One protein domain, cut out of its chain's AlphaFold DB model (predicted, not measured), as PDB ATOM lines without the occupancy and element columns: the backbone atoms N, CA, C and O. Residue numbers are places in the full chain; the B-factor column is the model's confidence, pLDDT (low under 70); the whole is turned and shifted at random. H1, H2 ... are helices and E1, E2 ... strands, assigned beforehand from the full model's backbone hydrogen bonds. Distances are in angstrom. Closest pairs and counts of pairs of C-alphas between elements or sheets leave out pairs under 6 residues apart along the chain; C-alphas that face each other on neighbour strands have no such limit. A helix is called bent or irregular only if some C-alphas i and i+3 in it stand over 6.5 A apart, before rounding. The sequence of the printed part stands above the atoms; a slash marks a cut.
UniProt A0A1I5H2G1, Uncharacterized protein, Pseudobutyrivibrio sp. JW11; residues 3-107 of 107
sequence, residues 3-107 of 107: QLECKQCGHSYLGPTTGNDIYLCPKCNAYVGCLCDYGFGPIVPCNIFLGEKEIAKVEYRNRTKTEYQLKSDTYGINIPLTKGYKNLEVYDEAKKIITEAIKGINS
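What this domain is: This is residues 3 to 107 of the 107 residues of an uncharacterized protein of Pseudobutyrivibrio sp. JW11 (UniProt A0A1I5H2G1). Picture one six-stranded sheet, strongly twisted and curled round a single long helix, H1, which fills the hollow on one of its faces; no named helix covers the other face. A small hairpin of two short strands, E1 and E2, sits at one end of the domain, beside the part of the sheet made by E4, E3 and E5. The printed part has 105 residues, with eight named strands and then one named helix, in the order E1 E2 E3 E4 E5 E6 E7 E8 H1. The large sheet is mixed, in the order E4 E3 E5 E6 E7 E8, and the class is mixed, helices and strands. The whole is compact, with a radius of gyration of the C-alphas of 13.3 A and spans of 41 by 33 by 21 A.

Where its parts are: Find C-alpha 3 at (-40.980, 7.090, 14.855); there E1 begins, residues 3 to 5, and E2 follows at residues 12 to 15. Read on to E3, residues 20 to 24, 13.7 A long, and E4, residues 31 to 36, 15.1 A. E5 is residues 46 to 50, 13.5 A. At C-alpha 53, (-35.942, -3.415, 6.417), begins E6, residues 53 to 62, the longest strand at 26.3 A. E7 is residues 67 to 72, 17.1 A, and E8 residues 77 to 81, 11.3 A. H1, residues 86 to 105, runs 30.9 A to C-alpha 105 at (-33.061, -1.312, -9.677); it is irregular, with C-alphas 87 and 90 8.4 A apart.

How they stand to each other: Start at edge strand E4, antiparallel to E3, where N 21 and O 35 are 2.8 A apart. E3 and E5 are parallel, with N 22 and O 47 at 2.8 A. From E5 a meander runs to E8, each strand the antiparallel neighbour of the one before: look at N 48 and O 56, 2.7 A, N 57 and O 71, 2.8 A, and N 72 and O 77, 2.8 A. H1 is on this sheet, two layers with the helix on one face; its closest C-alphas to E7 are those of Ala 94 and Leu 70, 6.3 A apart. H1 has 14 of 16 O i to N i+4 pairs within hydrogen-bond range. E1 and E2 form an antiparallel hairpin, with N 4 and O 13 at 2.9 A, and both are apart from H1. The closest C-alphas of E1 and E4 are those of Glu 5 and Val 32, 7.0 A.

The domain as a whole: The two C-alphas farthest apart are those of Gly 10 and Thr 64, 41.6 A. The printed part has no cut, and no link is long. The mean pLDDT of the printed part is 86.9; look for values under 70 at residues 37 to 43 and 105 to 107.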
ATOM      1  N   GLN A   3     -40.192   6.377  15.851       93.00
ATOM      2  CA  GLN A   3     -40.980   7.090  14.855       93.00
ATOM      3  C   GLN A   3     -40.081   8.063  14.091       93.00
ATOM      4  O   GLN A   3     -39.422   8.912  14.688       93.00
ATOM      5  N   LEU A   4     -40.063   7.928  12.767       93.44
ATOM      6  CA  LEU A   4     -39.254   8.727  11.856       93.44
ATOM      7  C   LEU A   4     -40.158   9.459  10.872       93.44
ATOM      8  O   LEU A   4     -41.169   8.917  10.426       93.44
ATOM      9  N   GLU A   5     -39.766  10.674  10.498       95.50
ATOM     10  CA  GLU A   5     -40.467  11.481   9.503       95.50
ATOM     11  C   GLU A   5     -39.496  11.942   8.417       95.50
ATOM     12  O   GLU A   5     -38.474  12.584   8.678       95.50
ATOM     13  N   CYS A   6     -39.819  11.624   7.166       95.38
ATOM     14  CA  CYS A   6     -39.035  12.086   6.037       95.38
ATOM     15  C   CYS A   6     -39.339  13.553   5.716       95.38
ATOM     16  O   CYS A   6     -40.367  13.860   5.116       95.38
ATOM     17  N   LYS A   7     -38.381  14.446   5.978       94.31
ATOM     18  CA  LYS A   7     -38.496  15.883   5.660       94.31
ATOM     19  C   LYS A   7     -38.666  16.195   4.167       94.31
ATOM     20  O   LYS A   7     -39.095  17.289   3.825       94.31
ATOM     21  N   GLN A   8     -38.322  15.259   3.276       93.81
ATOM     22  CA  GLN A   8     -38.444  15.459   1.830       93.81
ATOM     23  C   GLN A   8     -39.845  15.137   1.288       93.81
ATOM     24  O   GLN A   8     -40.284  15.789   0.347       93.81
ATOM     25  N   CYS A   9     -40.543  14.131   1.828       95.38
ATOM     26  CA  CYS A   9     -41.851  13.707   1.300       95.38
ATOM     27  C   CYS A   9     -42.984  13.665   2.338       95.38
ATOM     28  O   CYS A   9     -44.095  13.258   1.995       95.38
ATOM     29  N   GLY A  10     -42.706  14.035   3.592       95.44
ATOM     30  CA  GLY A  10     -43.660  14.038   4.705       95.44
ATOM     31  C   GLY A  10     -44.116  12.648   5.157       95.44
ATOM     32  O   GLY A  10     -45.081  12.530   5.903       95.44
ATOM     33  N   HIS A  11     -43.489  11.572   4.671       95.44
ATOM     34  CA  HIS A  11     -43.888  10.219   5.041       95.44
ATOM     35  C   HIS A  11     -43.335   9.843   6.418       95.44
ATOM     36  O   HIS A  11     -42.116   9.861   6.620       95.44
ATOM     37  N   SER A  12     -44.236   9.451   7.315       95.81
ATOM     38  CA  SER A  12     -43.910   8.943   8.647       95.81
ATOM     39  C   SER A  12     -43.941   7.419   8.672       95.81
ATOM     40  O   SER A  12     -44.854   6.807   8.117       95.81
ATOM     41  N   TYR A  13     -42.949   6.810   9.314       93.69
ATOM     42  CA  TYR A  13     -42.789   5.358   9.399       93.69
ATOM     43  C   TYR A  13     -42.032   4.959  10.672       93.69
ATOM     44  O   TYR A  13     -41.444   5.804  11.350       93.69
ATOM     45  N   LEU A  14     -42.053   3.666  11.006       91.94
ATOM     46  CA  LEU A  14     -41.263   3.114  12.103       91.94
ATOM     47  C   LEU A  14     -39.922   2.594  11.582       91.94
ATOM     48  O   LEU A  14     -39.855   1.931  10.549       91.94
ATOM     49  N   GLY A  15     -38.849   2.917  12.300       88.62
ATOM     50  CA  GLY A  15     -37.516   2.361  12.080       88.62
ATOM     51  C   GLY A  15     -37.098   1.459  13.245       88.62
ATOM     52  O   GLY A  15     -37.458   1.752  14.393       88.62
ATOM     53  N   PRO A  16     -36.322   0.386  13.014       89.75
ATOM     54  CA  PRO A  16     -35.683  -0.374  14.085       89.75
ATOM     55  C   PRO A  16     -34.735   0.532  14.864       89.75
ATOM     56  O   PRO A  16     -34.278   1.527  14.324       89.75
ATOM     57  N   THR A  17     -34.456   0.222  16.126       84.88
ATOM     58  CA  THR A  17     -33.475   0.970  16.927       84.88
ATOM     59  C   THR A  17     -32.383  -0.009  17.316       84.88
ATOM     60  O   THR A  17     -32.653  -0.955  18.058       84.88
ATOM     61  N   THR A  18     -31.192   0.181  16.770       79.88
ATOM     62  CA  THR A  18     -29.969  -0.539  17.108       79.88
ATOM     63  C   THR A  18     -28.923   0.462  17.607       79.88
ATOM     64  O   THR A  18     -29.218   1.643  17.777       79.88
ATOM     65  N   GLY A  19     -27.707  -0.007  17.897       79.69
ATOM     66  CA  GLY A  19     -26.660   0.860  18.437       79.69
ATOM     67  C   GLY A  19     -26.200   1.956  17.469       79.69
ATOM     68  O   GLY A  19     -25.868   3.055  17.912       79.69
ATOM     69  N   ASN A  20     -26.169   1.671  16.156       87.50
ATOM     70  CA  ASN A  20     -25.855   2.673  15.131       87.50
ATOM     71  C   ASN A  20     -26.648   2.423  13.854       87.50
ATOM     72  O   ASN A  20     -26.428   1.430  13.158       87.50
ATOM     73  N   ASP A  21     -27.478   3.386  13.488       89.31
ATOM     74  CA  ASP A  21     -28.435   3.258  12.403       89.31
ATOM     75  C   ASP A  21     -28.370   4.447  11.453       89.31
ATOM     76  O   ASP A  21     -28.234   5.597  11.869       89.31
ATOM     77  N   ILE A  22     -28.546   4.177  10.166       91.81
ATOM     78  CA  ILE A  22     -28.858   5.154   9.128       91.81
ATOM     79  C   ILE A  22     -30.226   4.792   8.565       91.81
ATOM     80  O   ILE A  22     -30.464   3.646   8.187       91.81
ATOM     81  N   TYR A  23     -31.111   5.777   8.442       93.19
ATOM     82  CA  TYR A  23     -32.453   5.568   7.909       93.19
ATOM     83  C   TYR A  23     -32.641   6.273   6.580       93.19
ATOM     84  O   TYR A  23     -32.407   7.480   6.448       93.19
ATOM     85  N   LEU A  24     -33.143   5.513   5.616       94.12
ATOM     86  CA  LEU A  24     -33.675   5.996   4.355       94.12
ATOM     87  C   LEU A  24     -35.199   5.870   4.371       94.12
ATOM     88  O   LEU A  24     -35.768   4.914   4.908       94.12
ATOM     89  N   CYS A  25     -35.866   6.844   3.762       93.88
ATOM     90  CA  CYS A  25     -37.312   6.848   3.646       93.88
ATOM     91  C   CYS A  25     -37.769   5.726   2.701       93.88
ATOM     92  O   CYS A  25     -37.353   5.734   1.544       93.88
ATOM     93  N   PRO A  26     -38.687   4.830   3.104       93.75
ATOM     94  CA  PRO A  26     -39.165   3.751   2.236       93.75
ATOM     95  C   PRO A  26     -39.983   4.240   1.030       93.75
ATOM     96  O   PRO A  26     -40.213   3.478   0.099       93.75
ATOM     97  N   LYS A  27     -40.431   5.505   1.035       93.44
ATOM     98  CA  LYS A  27     -41.247   6.091  -0.036       93.44
ATOM     99  C   LYS A  27     -40.421   6.804  -1.107       93.44
ATOM    100  O   LYS A  27     -40.717   6.676  -2.288       93.44
ATOM    101  N   CYS A  28     -39.436   7.606  -0.705       92.31
ATOM    102  CA  CYS A  28     -38.647   8.427  -1.634       92.31
ATOM    103  C   CYS A  28     -37.141   8.146  -1.590       92.31
ATOM    104  O   CYS A  28     -36.378   8.819  -2.280       92.31
ATOM    105  N   ASN A  29     -36.707   7.183  -0.771       91.62
ATOM    106  CA  ASN A  29     -35.315   6.763  -0.587       91.62
ATOM    107  C   ASN A  29     -34.379   7.867  -0.067       91.62
ATOM    108  O   ASN A  29     -33.166   7.679  -0.003       91.62
ATOM    109  N   ALA A  30     -34.932   9.020   0.320       91.50
ATOM    110  CA  ALA A  30     -34.176  10.122   0.883       91.50
ATOM    111  C   ALA A  30     -33.639   9.767   2.267       91.50
ATOM    112  O   ALA A  30     -34.310   9.093   3.052       91.50
ATOM    113  N   TYR A  31     -32.455  10.280   2.584       90.88
ATOM    114  CA  TYR A  31     -31.903  10.203   3.928       90.88
ATOM    115  C   TYR A  31     -32.819  10.910   4.931       90.88
ATOM    116  O   TYR A  31     -33.245  12.045   4.708       90.88
ATOM    117  N   VAL A  32     -33.106  10.232   6.039       91.88
ATOM    118  CA  VAL A  32     -33.954  10.757   7.116       91.88
ATOM    119  C   VAL A  32     -33.124  11.137   8.329       91.88
ATOM    120  O   VAL A  32     -33.303  12.221   8.883       91.88
ATOM    121  N   GLY A  33     -32.186  10.284   8.724       87.38
ATOM    122  CA  GLY A  33     -31.379  10.527   9.907       87.38
ATOM    123  C   GLY A  33     -30.392   9.409  10.183       87.38
ATOM    124  O   GLY A  33     -30.401   8.365   9.528       87.38
ATOM    125  N   CYS A  34     -29.548   9.659  11.174       84.75
ATOM    126  CA  CYS A  34     -28.601   8.706  11.712       84.75
ATOM    127  C   CYS A  34     -28.710   8.753  13.236       84.75
ATOM    128  O   CYS A  34     -28.794   9.842  13.809       84.75
ATOM    129  N   LEU A  35     -28.757   7.584  13.868       81.75
ATOM    130  CA  LEU A  35     -28.764   7.418  15.314       81.75
ATOM    131  C   LEU A  35     -27.487   6.675  15.695       81.75
ATOM    132  O   LEU A  35     -27.197   5.641  15.109       81.75
ATOM    133  N   CYS A  36     -26.716   7.221  16.628       74.38
ATOM    134  CA  CYS A  36     -25.461   6.638  17.098       74.38
ATOM    135  C   CYS A  36     -25.412   6.783  18.617       74.38
ATOM    136  O   CYS A  36     -25.423   7.910  19.115       74.38
ATOM    137  N   ASP A  37     -25.310   5.671  19.341       58.41
ATOM    138  CA  ASP A  37     -25.445   5.670  20.803       58.41
ATOM    139  C   ASP A  37     -24.286   6.351  21.555       58.41
ATOM    140  O   ASP A  37     -24.484   6.823  22.673       58.41
ATOM    141  N   TYR A  38     -23.069   6.429  20.995       55.94
ATOM    142  CA  TYR A  38     -21.880   6.668  21.840       55.94
ATOM    143  C   TYR A  38     -21.180   8.026  21.748       55.94
ATOM    144  O   TYR A  38     -20.233   8.229  22.500       55.94
ATOM    145  N   GLY A  39     -21.586   8.975  20.898       53.56
ATOM    146  CA  GLY A  39     -21.044  10.353  20.915       53.56
ATOM    147  C   GLY A  39     -19.509  10.532  20.786       53.56
ATOM    148  O   GLY A  39     -19.034  11.663  20.819       53.56
ATOM    149  N   PHE A  40     -18.724   9.458  20.632       48.12
ATOM    150  CA  PHE A  40     -17.262   9.441  20.711       48.12
ATOM    151  C   PHE A  40     -16.674   8.342  19.805       48.12
ATOM    152  O   PHE A  40     -16.568   7.181  20.194       48.12
ATOM    153  N   GLY A  41     -16.215   8.714  18.607       50.38
ATOM    154  CA  GLY A  41     -15.344   7.864  17.779       50.38
ATOM    155  C   GLY A  41     -16.033   6.707  17.032       50.38
ATOM    156  O   GLY A  41     -17.249   6.607  17.046       50.38
ATOM    157  N   PRO A  42     -15.281   5.869  16.294       48.47
ATOM    158  CA  PRO A  42     -15.776   5.079  15.162       48.47
ATOM    159  C   PRO A  42     -16.625   3.870  15.586       48.47
ATOM    160  O   PRO A  42     -16.105   2.768  15.788       48.47
ATOM    161  N   ILE A  43     -17.941   4.060  15.678       69.50
ATOM    162  CA  ILE A  43     -18.885   2.996  16.031       69.50
ATOM    163  C   ILE A  43     -19.415   2.345  14.751       69.50
ATOM    164  O   ILE A  43     -20.468   2.685  14.218       69.50
ATOM    165  N   VAL A  44     -18.634   1.407  14.231       70.88
ATOM    166  CA  VAL A  44     -19.161   0.356  13.362       70.88
ATOM    167  C   VAL A  44     -19.303  -0.922  14.205       70.88
ATOM    168  O   VAL A  44     -18.490  -1.139  15.109       70.88
ATOM    169  N   PRO A  45     -20.294  -1.785  13.944       84.25
ATOM    170  CA  PRO A  45     -21.187  -1.764  12.790       84.25
ATOM    171  C   PRO A  45     -22.237  -0.646  12.815       84.25
ATOM    172  O   PRO A  45     -22.720  -0.282  13.885       84.25
ATOM    173  N   CYS A  46     -22.576  -0.139  11.627       90.44
ATOM    174  CA  CYS A  46     -23.702   0.765  11.404       90.44
ATOM    175  C   CYS A  46     -24.646   0.172  10.357       90.44
ATOM    176  O   CYS A  46     -24.238  -0.095   9.225       90.44
ATOM    177  N   ASN A  47     -25.888  -0.070  10.752       93.38
ATOM    178  CA  ASN A  47     -26.914  -0.677   9.917       93.38
ATOM    179  C   ASN A  47     -27.637   0.415   9.113       93.38
ATOM    180  O   ASN A  47     -27.856   1.526   9.590       93.38
ATOM    181  N   ILE A  48     -27.996   0.116   7.869       94.00
ATOM    182  CA  ILE A  48     -28.722   1.014   6.971       94.00
ATOM    183  C   ILE A  48     -30.093   0.406   6.705       94.00
ATOM    184  O   ILE A  48     -30.202  -0.678   6.126       94.00
ATOM    185  N   PHE A  49     -31.135   1.133   7.089       94.88
ATOM    186  CA  PHE A  49     -32.525   0.717   6.965       94.88
ATOM    187  C   PHE A  49     -33.262   1.499   5.880       94.88
ATOM    188  O   PHE A  49     -33.078   2.706   5.724       94.88
ATOM    189  N   LEU A  50     -34.153   0.808   5.171       93.31
ATOM    190  CA  LEU A  50     -35.184   1.385   4.316       93.31
ATOM    191  C   LEU A  50     -36.545   1.051   4.932       93.31
ATOM    192  O   LEU A  50     -37.034  -0.073   4.811       93.31
ATOM    193  N   GLY A  51     -37.133   2.013   5.642       91.56
ATOM    194  CA  GLY A  51     -38.259   1.720   6.530       91.56
ATOM    195  C   GLY A  51     -37.845   0.775   7.664       91.56
ATOM    196  O   GLY A  51     -36.892   1.057   8.389       91.56
ATOM    197  N   GLU A  52     -38.535  -0.359   7.778       92.19
ATOM    198  CA  GLU A  52     -38.244  -1.410   8.766       92.19
ATOM    199  C   GLU A  52     -37.179  -2.418   8.304       92.19
ATOM    200  O   GLU A  52     -36.669  -3.202   9.104       92.19
ATOM    201  N   LYS A  53     -36.823  -2.410   7.014       93.50
ATOM    202  CA  LYS A  53     -35.942  -3.415   6.417       93.50
ATOM    203  C   LYS A  53     -34.486  -2.972   6.469       93.50
ATOM    204  O   LYS A  53     -34.145  -1.930   5.910       93.50
ATOM    205  N   GLU A  54     -33.614  -3.788   7.056       94.88
ATOM    206  CA  GLU A  54     -32.168  -3.623   6.882       94.88
ATOM    207  C   GLU A  54     -31.797  -3.946   5.434       94.88
ATOM    208  O   GLU A  54     -32.108  -5.022   4.921       94.88
ATOM    209  N   ILE A  55     -31.147  -3.001   4.767       95.56
ATOM    210  CA  ILE A  55     -30.748  -3.143   3.366       95.56
ATOM    211  C   ILE A  55     -29.238  -3.164   3.190       95.56
ATOM    212  O   ILE A  55     -28.766  -3.677   2.180       95.56
ATOM    213  N   ALA A  56     -28.474  -2.616   4.130       96.06
ATOM    214  CA  ALA A  56     -27.023  -2.622   4.076       96.06
ATOM    215  C   ALA A  56     -26.414  -2.390   5.455       96.06
ATOM    216  O   ALA A  56     -27.103  -2.014   6.399       96.06
ATOM    217  N   LYS A  57     -25.101  -2.571   5.549       95.06
ATOM    218  CA  LYS A  57     -24.342  -2.389   6.775       95.06
ATOM    219  C   LYS A  57     -22.931  -1.911   6.468       95.06
ATOM    220  O   LYS A  57     -22.258  -2.452   5.590       95.06
ATOM    221  N   VAL A  58     -22.482  -0.906   7.208       93.12
ATOM    222  CA  VAL A  58     -21.087  -0.469   7.247       93.12
ATOM    223  C   VAL A  58     -20.394  -1.198   8.389       93.12
ATOM    224  O   VAL A  58     -20.849  -1.160   9.532       93.12
ATOM    225  N   GLU A  59     -19.282  -1.859   8.099       92.12
ATOM    226  CA  GLU A  59     -18.507  -2.595   9.098       92.12
ATOM    227  C   GLU A  59     -17.000  -2.478   8.861       92.12
ATOM    228  O   GLU A  59     -16.550  -2.009   7.813       92.12
ATOM    229  N   TYR A  60     -16.203  -2.894   9.848       90.12
ATOM    230  CA  TYR A  60     -14.761  -2.986   9.659       90.12
ATOM    231  C   TYR A  60     -14.439  -4.067   8.632       90.12
ATOM    232  O   TYR A  60     -14.774  -5.237   8.817       90.12
ATOM    233  N   ARG A  61     -13.693  -3.677   7.602       89.88
ATOM    234  CA  ARG A  61     -12.932  -4.612   6.775       89.88
ATOM    235  C   ARG A  61     -11.653  -5.024   7.494       89.88
ATOM    236  O   ARG A  61     -11.312  -6.201   7.547       89.88
ATOM    237  N   ASN A  62     -10.962  -4.043   8.078       86.19
ATOM    238  CA  ASN A  62      -9.797  -4.255   8.924       86.19
ATOM    239  C   ASN A  62      -9.817  -3.266  10.094       86.19
ATOM    240  O   ASN A  62      -9.555  -2.075   9.929       86.19
ATOM    241  N   ARG A  63     -10.085  -3.781  11.297       82.81
ATOM    242  CA  ARG A  63     -10.180  -2.966  12.515       82.81
ATOM    243  C   ARG A  63      -8.852  -2.307  12.897       82.81
ATOM    244  O   ARG A  63      -8.859  -1.177  13.363       82.81
ATOM    245  N   THR A  64      -7.723  -2.984  12.678       83.38
ATOM    246  CA  THR A  64      -6.388  -2.458  13.037       83.38
ATOM    247  C   THR A  64      -5.935  -1.312  12.141       83.38
ATOM    248  O   THR A  64      -5.204  -0.439  12.594       83.38
ATOM    249  N   LYS A  65      -6.393  -1.297  10.885       82.25
ATOM    250  CA  LYS A  65      -6.079  -0.249   9.906       82.25
ATOM    251  C   LYS A  65      -7.189   0.789   9.748       82.25
ATOM    252  O   LYS A  65      -7.043   1.708   8.949       82.25
ATOM    253  N   THR A  66      -8.286   0.670  10.507       83.81
ATOM    254  CA  THR A  66      -9.475   1.533  10.362       83.81
ATOM    255  C   THR A  66     -10.006   1.557   8.920       83.81
ATOM    256  O   THR A  66     -10.403   2.593   8.399       83.81
ATOM    257  N   GLU A  67     -10.005   0.394   8.268       89.44
ATOM    258  CA  GLU A  67     -10.569   0.216   6.927       89.44
ATOM    259  C   GLU A  67     -12.008  -0.286   7.040       89.44
ATOM    260  O   GLU A  67     -12.296  -1.221   7.801       89.44
ATOM    261  N   TYR A  68     -12.900   0.296   6.245       91.94
ATOM    262  CA  TYR A  68     -14.331   0.018   6.280       91.94
ATOM    263  C   TYR A  68     -14.796  -0.659   4.991       91.94
ATOM    264  O   TYR A  68     -14.149  -0.572   3.946       91.94
ATOM    265  N   GLN A  69     -15.931  -1.339   5.065       95.31
ATOM    266  CA  GLN A  69     -16.631  -1.879   3.905       95.31
ATOM    267  C   GLN A  69     -18.130  -1.654   4.037       95.31
ATOM    268  O   GLN A  69     -18.669  -1.634   5.147       95.31
ATOM    269  N   LEU A  70     -18.787  -1.523   2.889       96.19
ATOM    270  CA  LEU A  70     -20.235  -1.558   2.769       96.19
ATOM    271  C   LEU A  70     -20.646  -2.942   2.276       96.19
ATOM    272  O   LEU A  70     -20.187  -3.391   1.222       96.19
ATOM    273  N   LYS A  71     -21.540  -3.584   3.025       96.75
ATOM    274  CA  LYS A  71     -22.192  -4.830   2.631       96.75
ATOM    275  C   LYS A  71     -23.682  -4.626   2.427       96.75
ATOM    276  O   LYS A  71     -24.337  -3.990   3.246       96.75
ATOM    277  N   SER A  72     -24.215  -5.197   1.360       95.94
ATOM    278  CA  SER A  72     -25.643  -5.327   1.111       95.94
ATOM    279  C   SER A  72     -25.901  -6.613   0.346       95.94
ATOM    280  O   SER A  72     -25.651  -6.678  -0.855       95.94
ATOM    281  N   ASP A  73     -26.470  -7.609   1.015       92.94
ATOM    282  CA  ASP A  73     -26.939  -8.817   0.330       92.94
ATOM    283  C   ASP A  73     -28.140  -8.497  -0.571       92.94
ATOM    284  O   ASP A  73     -28.293  -9.077  -1.642       92.94
ATOM    285  N   THR A  74     -28.953  -7.504  -0.180       92.38
ATOM    286  CA  THR A  74     -30.123  -7.051  -0.952       92.38
ATOM    287  C   THR A  74     -29.730  -6.517  -2.333       92.38
ATOM    288  O   THR A  74     -30.488  -6.685  -3.284       92.38
ATOM    289  N   TYR A  75     -28.554  -5.894  -2.450       92.00
ATOM    290  CA  TYR A  75     -28.085  -5.264  -3.688       92.00
ATOM    291  C   TYR A  75     -26.794  -5.878  -4.248       92.00
ATOM    292  O   TYR A  75     -26.203  -5.317  -5.165       92.00
ATOM    293  N   GLY A  76     -26.327  -7.003  -3.695       93.56
ATOM    294  CA  GLY A  76     -25.077  -7.647  -4.116       93.56
ATOM    295  C   GLY A  76     -23.827  -6.779  -3.912       93.56
ATOM    296  O   GLY A  76     -22.858  -6.909  -4.657       93.56
ATOM    297  N   ILE A  77     -23.837  -5.875  -2.928       95.00
ATOM    298  CA  ILE A  77     -22.724  -4.961  -2.651       95.00
ATOM    299  C   ILE A  77     -21.819  -5.586  -1.596       95.00
ATOM    300  O   ILE A  77     -22.257  -5.917  -0.497       95.00
ATOM    301  N   ASN A  78     -20.535  -5.689  -1.911       95.94
ATOM    302  CA  ASN A  78     -19.488  -6.005  -0.950       95.94
ATOM    303  C   ASN A  78     -18.214  -5.283  -1.384       95.94
ATOM    304  O   ASN A  78     -17.391  -5.841  -2.112       95.94
ATOM    305  N   ILE A  79     -18.106  -4.005  -1.017       94.94
ATOM    306  CA  ILE A  79     -17.028  -3.139  -1.499       94.94
ATOM    307  C   ILE A  79     -16.316  -2.424  -0.349       94.94
ATOM    308  O   ILE A  79     -16.957  -2.037   0.635       94.94
ATOM    309  N   PRO A  80     -14.990  -2.230  -0.455       96.00
ATOM    310  CA  PRO A  80     -14.259  -1.394   0.482       96.00
ATOM    311  C   PRO A  80     -14.680   0.068   0.326       96.00
ATOM    312  O   PRO A  80     -14.833   0.562  -0.790       96.00
ATOM    313  N   LEU A  81     -14.827   0.751   1.456       93.94
ATOM    314  CA  LEU A  81     -15.028   2.194   1.506       93.94
ATOM    315  C   LEU A  81     -13.667   2.883   1.558       93.94
ATOM    316  O   LEU A  81     -12.733   2.402   2.205       93.94
ATOM    317  N   THR A  82     -13.547   3.996   0.844       93.31
ATOM    318  CA  THR A  82     -12.296   4.755   0.724       93.31
ATOM    319  C   THR A  82     -12.184   5.863   1.764       93.31
ATOM    320  O   THR A  82     -11.087   6.356   2.033       93.31
ATOM    321  N   LYS A  83     -13.312   6.270   2.351       89.94
ATOM    322  CA  LYS A  83     -13.387   7.337   3.341       89.94
ATOM    323  C   LYS A  83     -13.269   6.806   4.765       89.94
ATOM    324  O   LYS A  83     -13.683   5.696   5.092       89.94
ATOM    325  N   GLY A  84     -12.689   7.643   5.620       84.31
ATOM    326  CA  GLY A  84     -12.593   7.398   7.054       84.31
ATOM    327  C   GLY A  84     -13.757   8.017   7.828       84.31
ATOM    328  O   GLY A  84     -14.626   8.683   7.275       84.31
ATOM    329  N   TYR A  85     -13.752   7.839   9.147       78.19
ATOM    330  CA  TYR A  85     -14.783   8.401  10.027       78.19
ATOM    331  C   TYR A  85     -14.635   9.911  10.281       78.19
ATOM    332  O   TYR A  85     -15.544  10.537  10.822       78.19
ATOM    333  N   LYS A  86     -13.496  10.524   9.920       81.56
ATOM    334  CA  LYS A  86     -13.310  11.976  10.057       81.56
ATOM    335  C   LYS A  86     -14.473  12.680   9.355       81.56
ATOM    336  O   LYS A  86     -14.754  12.379   8.205       81.56
ATOM    337  N   ASN A  87     -15.165  13.569  10.066       80.19
ATOM    338  CA  ASN A  87     -16.364  14.259   9.575       80.19
ATOM    339  C   ASN A  87     -17.482  13.327   9.062       80.19
ATOM    340  O   ASN A  87     -18.299  13.755   8.257       80.19
ATOM    341  N   LEU A  88     -17.528  12.070   9.520       82.06
ATOM    342  CA  LEU A  88     -18.496  11.051   9.100       82.06
ATOM    343  C   LEU A  88     -18.454  10.705   7.595       82.06
ATOM    344  O   LEU A  88     -19.411  10.129   7.075       82.06
ATOM    345  N   GLU A  89     -17.342  10.981   6.902       87.81
ATOM    346  CA  GLU A  89     -17.231  10.804   5.442       87.81
ATOM    347  C   GLU A  89     -17.494   9.359   4.981       87.81
ATOM    348  O   GLU A  89     -18.047   9.146   3.902       87.81
ATOM    349  N   VAL A  90     -17.150   8.358   5.800       89.25
ATOM    350  CA  VAL A  90     -17.452   6.937   5.539       89.25
ATOM    351  C   VAL A  90     -18.952   6.671   5.381       89.25
ATOM    352  O   VAL A  90     -19.367   5.877   4.537       89.25
ATOM    353  N   TYR A  91     -19.789   7.362   6.156       89.12
ATOM    354  CA  TYR A  91     -21.238   7.218   6.070       89.12
ATOM    355  C   TYR A  91     -21.803   7.979   4.881       89.12
ATOM    356  O   TYR A  91     -22.752   7.507   4.262       89.12
ATOM    357  N   ASP A  92     -21.224   9.125   4.522       89.31
ATOM    358  CA  ASP A  92     -21.604   9.850   3.308       89.31
ATOM    359  C   ASP A  92     -21.306   9.041   2.043       89.31
ATOM    360  O   ASP A  92     -22.168   8.928   1.168       89.31
ATOM    361  N   GLU A  93     -20.134   8.406   1.981       92.88
ATOM    362  CA  GLU A  93     -19.771   7.482   0.905       92.88
ATOM    363  C   GLU A  93     -20.758   6.307   0.833       92.88
ATOM    364  O   GLU A  93     -21.365   6.074  -0.216       92.88
ATOM    365  N   ALA A  94     -20.997   5.621   1.957       92.75
ATOM    366  CA  ALA A  94     -21.923   4.493   2.020       92.75
ATOM    367  C   ALA A  94     -23.357   4.877   1.610       92.75
ATOM    368  O   ALA A  94     -23.991   4.165   0.829       92.75
ATOM    369  N   LYS A  95     -23.855   6.028   2.086       90.69
ATOM    370  CA  LYS A  95     -25.174   6.576   1.726       90.69
ATOM    371  C   LYS A  95     -25.290   6.842   0.229       90.69
ATOM    372  O   LYS A  95     -26.334   6.562  -0.359       90.69
ATOM    373  N   LYS A  96     -24.244   7.390  -0.393       92.31
ATOM    374  CA  LYS A  96     -24.251   7.665  -1.831       92.31
ATOM    375  C   LYS A  96     -24.365   6.367  -2.628       92.31
ATOM    376  O   LYS A  96     -25.285   6.243  -3.433       92.31
ATOM    377  N   ILE A  97     -23.507   5.392  -2.325       94.12
ATOM    378  CA  ILE A  97     -23.491   4.086  -2.996       94.12
ATOM    379  C   ILE A  97     -24.854   3.396  -2.871       94.12
ATOM    380  O   ILE A  97     -25.426   2.962  -3.868       94.12
ATOM    381  N   ILE A  98     -25.404   3.317  -1.654       93.50
ATOM    382  CA  ILE A  98     -26.663   2.604  -1.432       93.50
ATOM    383  C   ILE A  98     -27.848   3.310  -2.104       93.50
ATOM    384  O   ILE A  98     -28.720   2.654  -2.664       93.50
ATOM    385  N   THR A  99     -27.864   4.646  -2.114       90.50
ATOM    386  CA  THR A  99     -28.929   5.423  -2.766       90.50
ATOM    387  C   THR A  99     -28.888   5.261  -4.287       90.50
ATOM    388  O   THR A  99     -29.937   5.176  -4.924       90.50
ATOM    389  N   GLU A 100     -27.694   5.204  -4.882       91.25
ATOM    390  CA  GLU A 100     -27.519   4.919  -6.311       91.25
ATOM    391  C   GLU A 100     -27.966   3.490  -6.654       91.25
ATOM    392  O   GLU A 100     -28.718   3.310  -7.612       91.25
ATOM    393  N   ALA A 101     -27.612   2.498  -5.829       91.00
ATOM    394  CA  ALA A 101     -28.054   1.114  -6.008       91.00
ATOM    395  C   ALA A 101     -29.586   0.972  -5.953       91.00
ATOM    396  O   ALA A 101     -30.176   0.293  -6.793       91.00
ATOM    397  N   ILE A 102     -30.248   1.677  -5.026       88.94
ATOM    398  CA  ILE A 102     -31.717   1.706  -4.940       88.94
ATOM    399  C   ILE A 102     -32.337   2.275  -6.228       88.94
ATOM    400  O   ILE A 102     -33.354   1.770  -6.702       88.94
ATOM    401  N   LYS A 103     -31.751   3.327  -6.810       84.50
ATOM    402  CA  LYS A 103     -32.263   3.938  -8.049       84.50
ATOM    403  C   LYS A 103     -32.058   3.037  -9.268       84.50
ATOM    404  O   LYS A 103     -32.968   2.931 -10.084       84.50
ATOM    405  N   GLY A 104     -30.904   2.377  -9.362       76.81
ATOM    406  CA  GLY A 104     -30.549   1.517 -10.494       76.81
ATOM    407  C   GLY A 104     -31.442   0.285 -10.668       76.81
ATOM    408  O   GLY A 104     -31.574  -0.199 -11.781       76.81
ATOM    409  N   ILE A 105     -32.091  -0.198  -9.602       60.66
ATOM    410  CA  ILE A 105     -33.061  -1.312  -9.677       60.66
ATOM    411  C   ILE A 105     -34.443  -0.854 -10.154       60.66
ATOM    412  O   ILE A 105     -35.195  -1.641 -10.716       60.66
ATOM    413  N   ASN A 106     -34.786   0.412  -9.920       53.62
ATOM    414  CA  ASN A 106     -36.084   0.981 -10.286       53.62
ATOM    415  C   ASN A 106     -36.072   1.648 -11.678       53.62
ATOM    416  O   ASN A 106     -37.007   2.387 -11.990       53.62
ATOM    417  N   SER A 107     -35.004   1.450 -12.462       47.41
ATOM    418  CA  SER A 107     -34.801   2.027 -13.802       47.41
ATOM    419  C   SER A 107     -34.981   0.988 -14.903       47.41
ATOM    420  O   SER A 107     -34.656  -0.190 -14.648       47.41
TER     421      SER A 107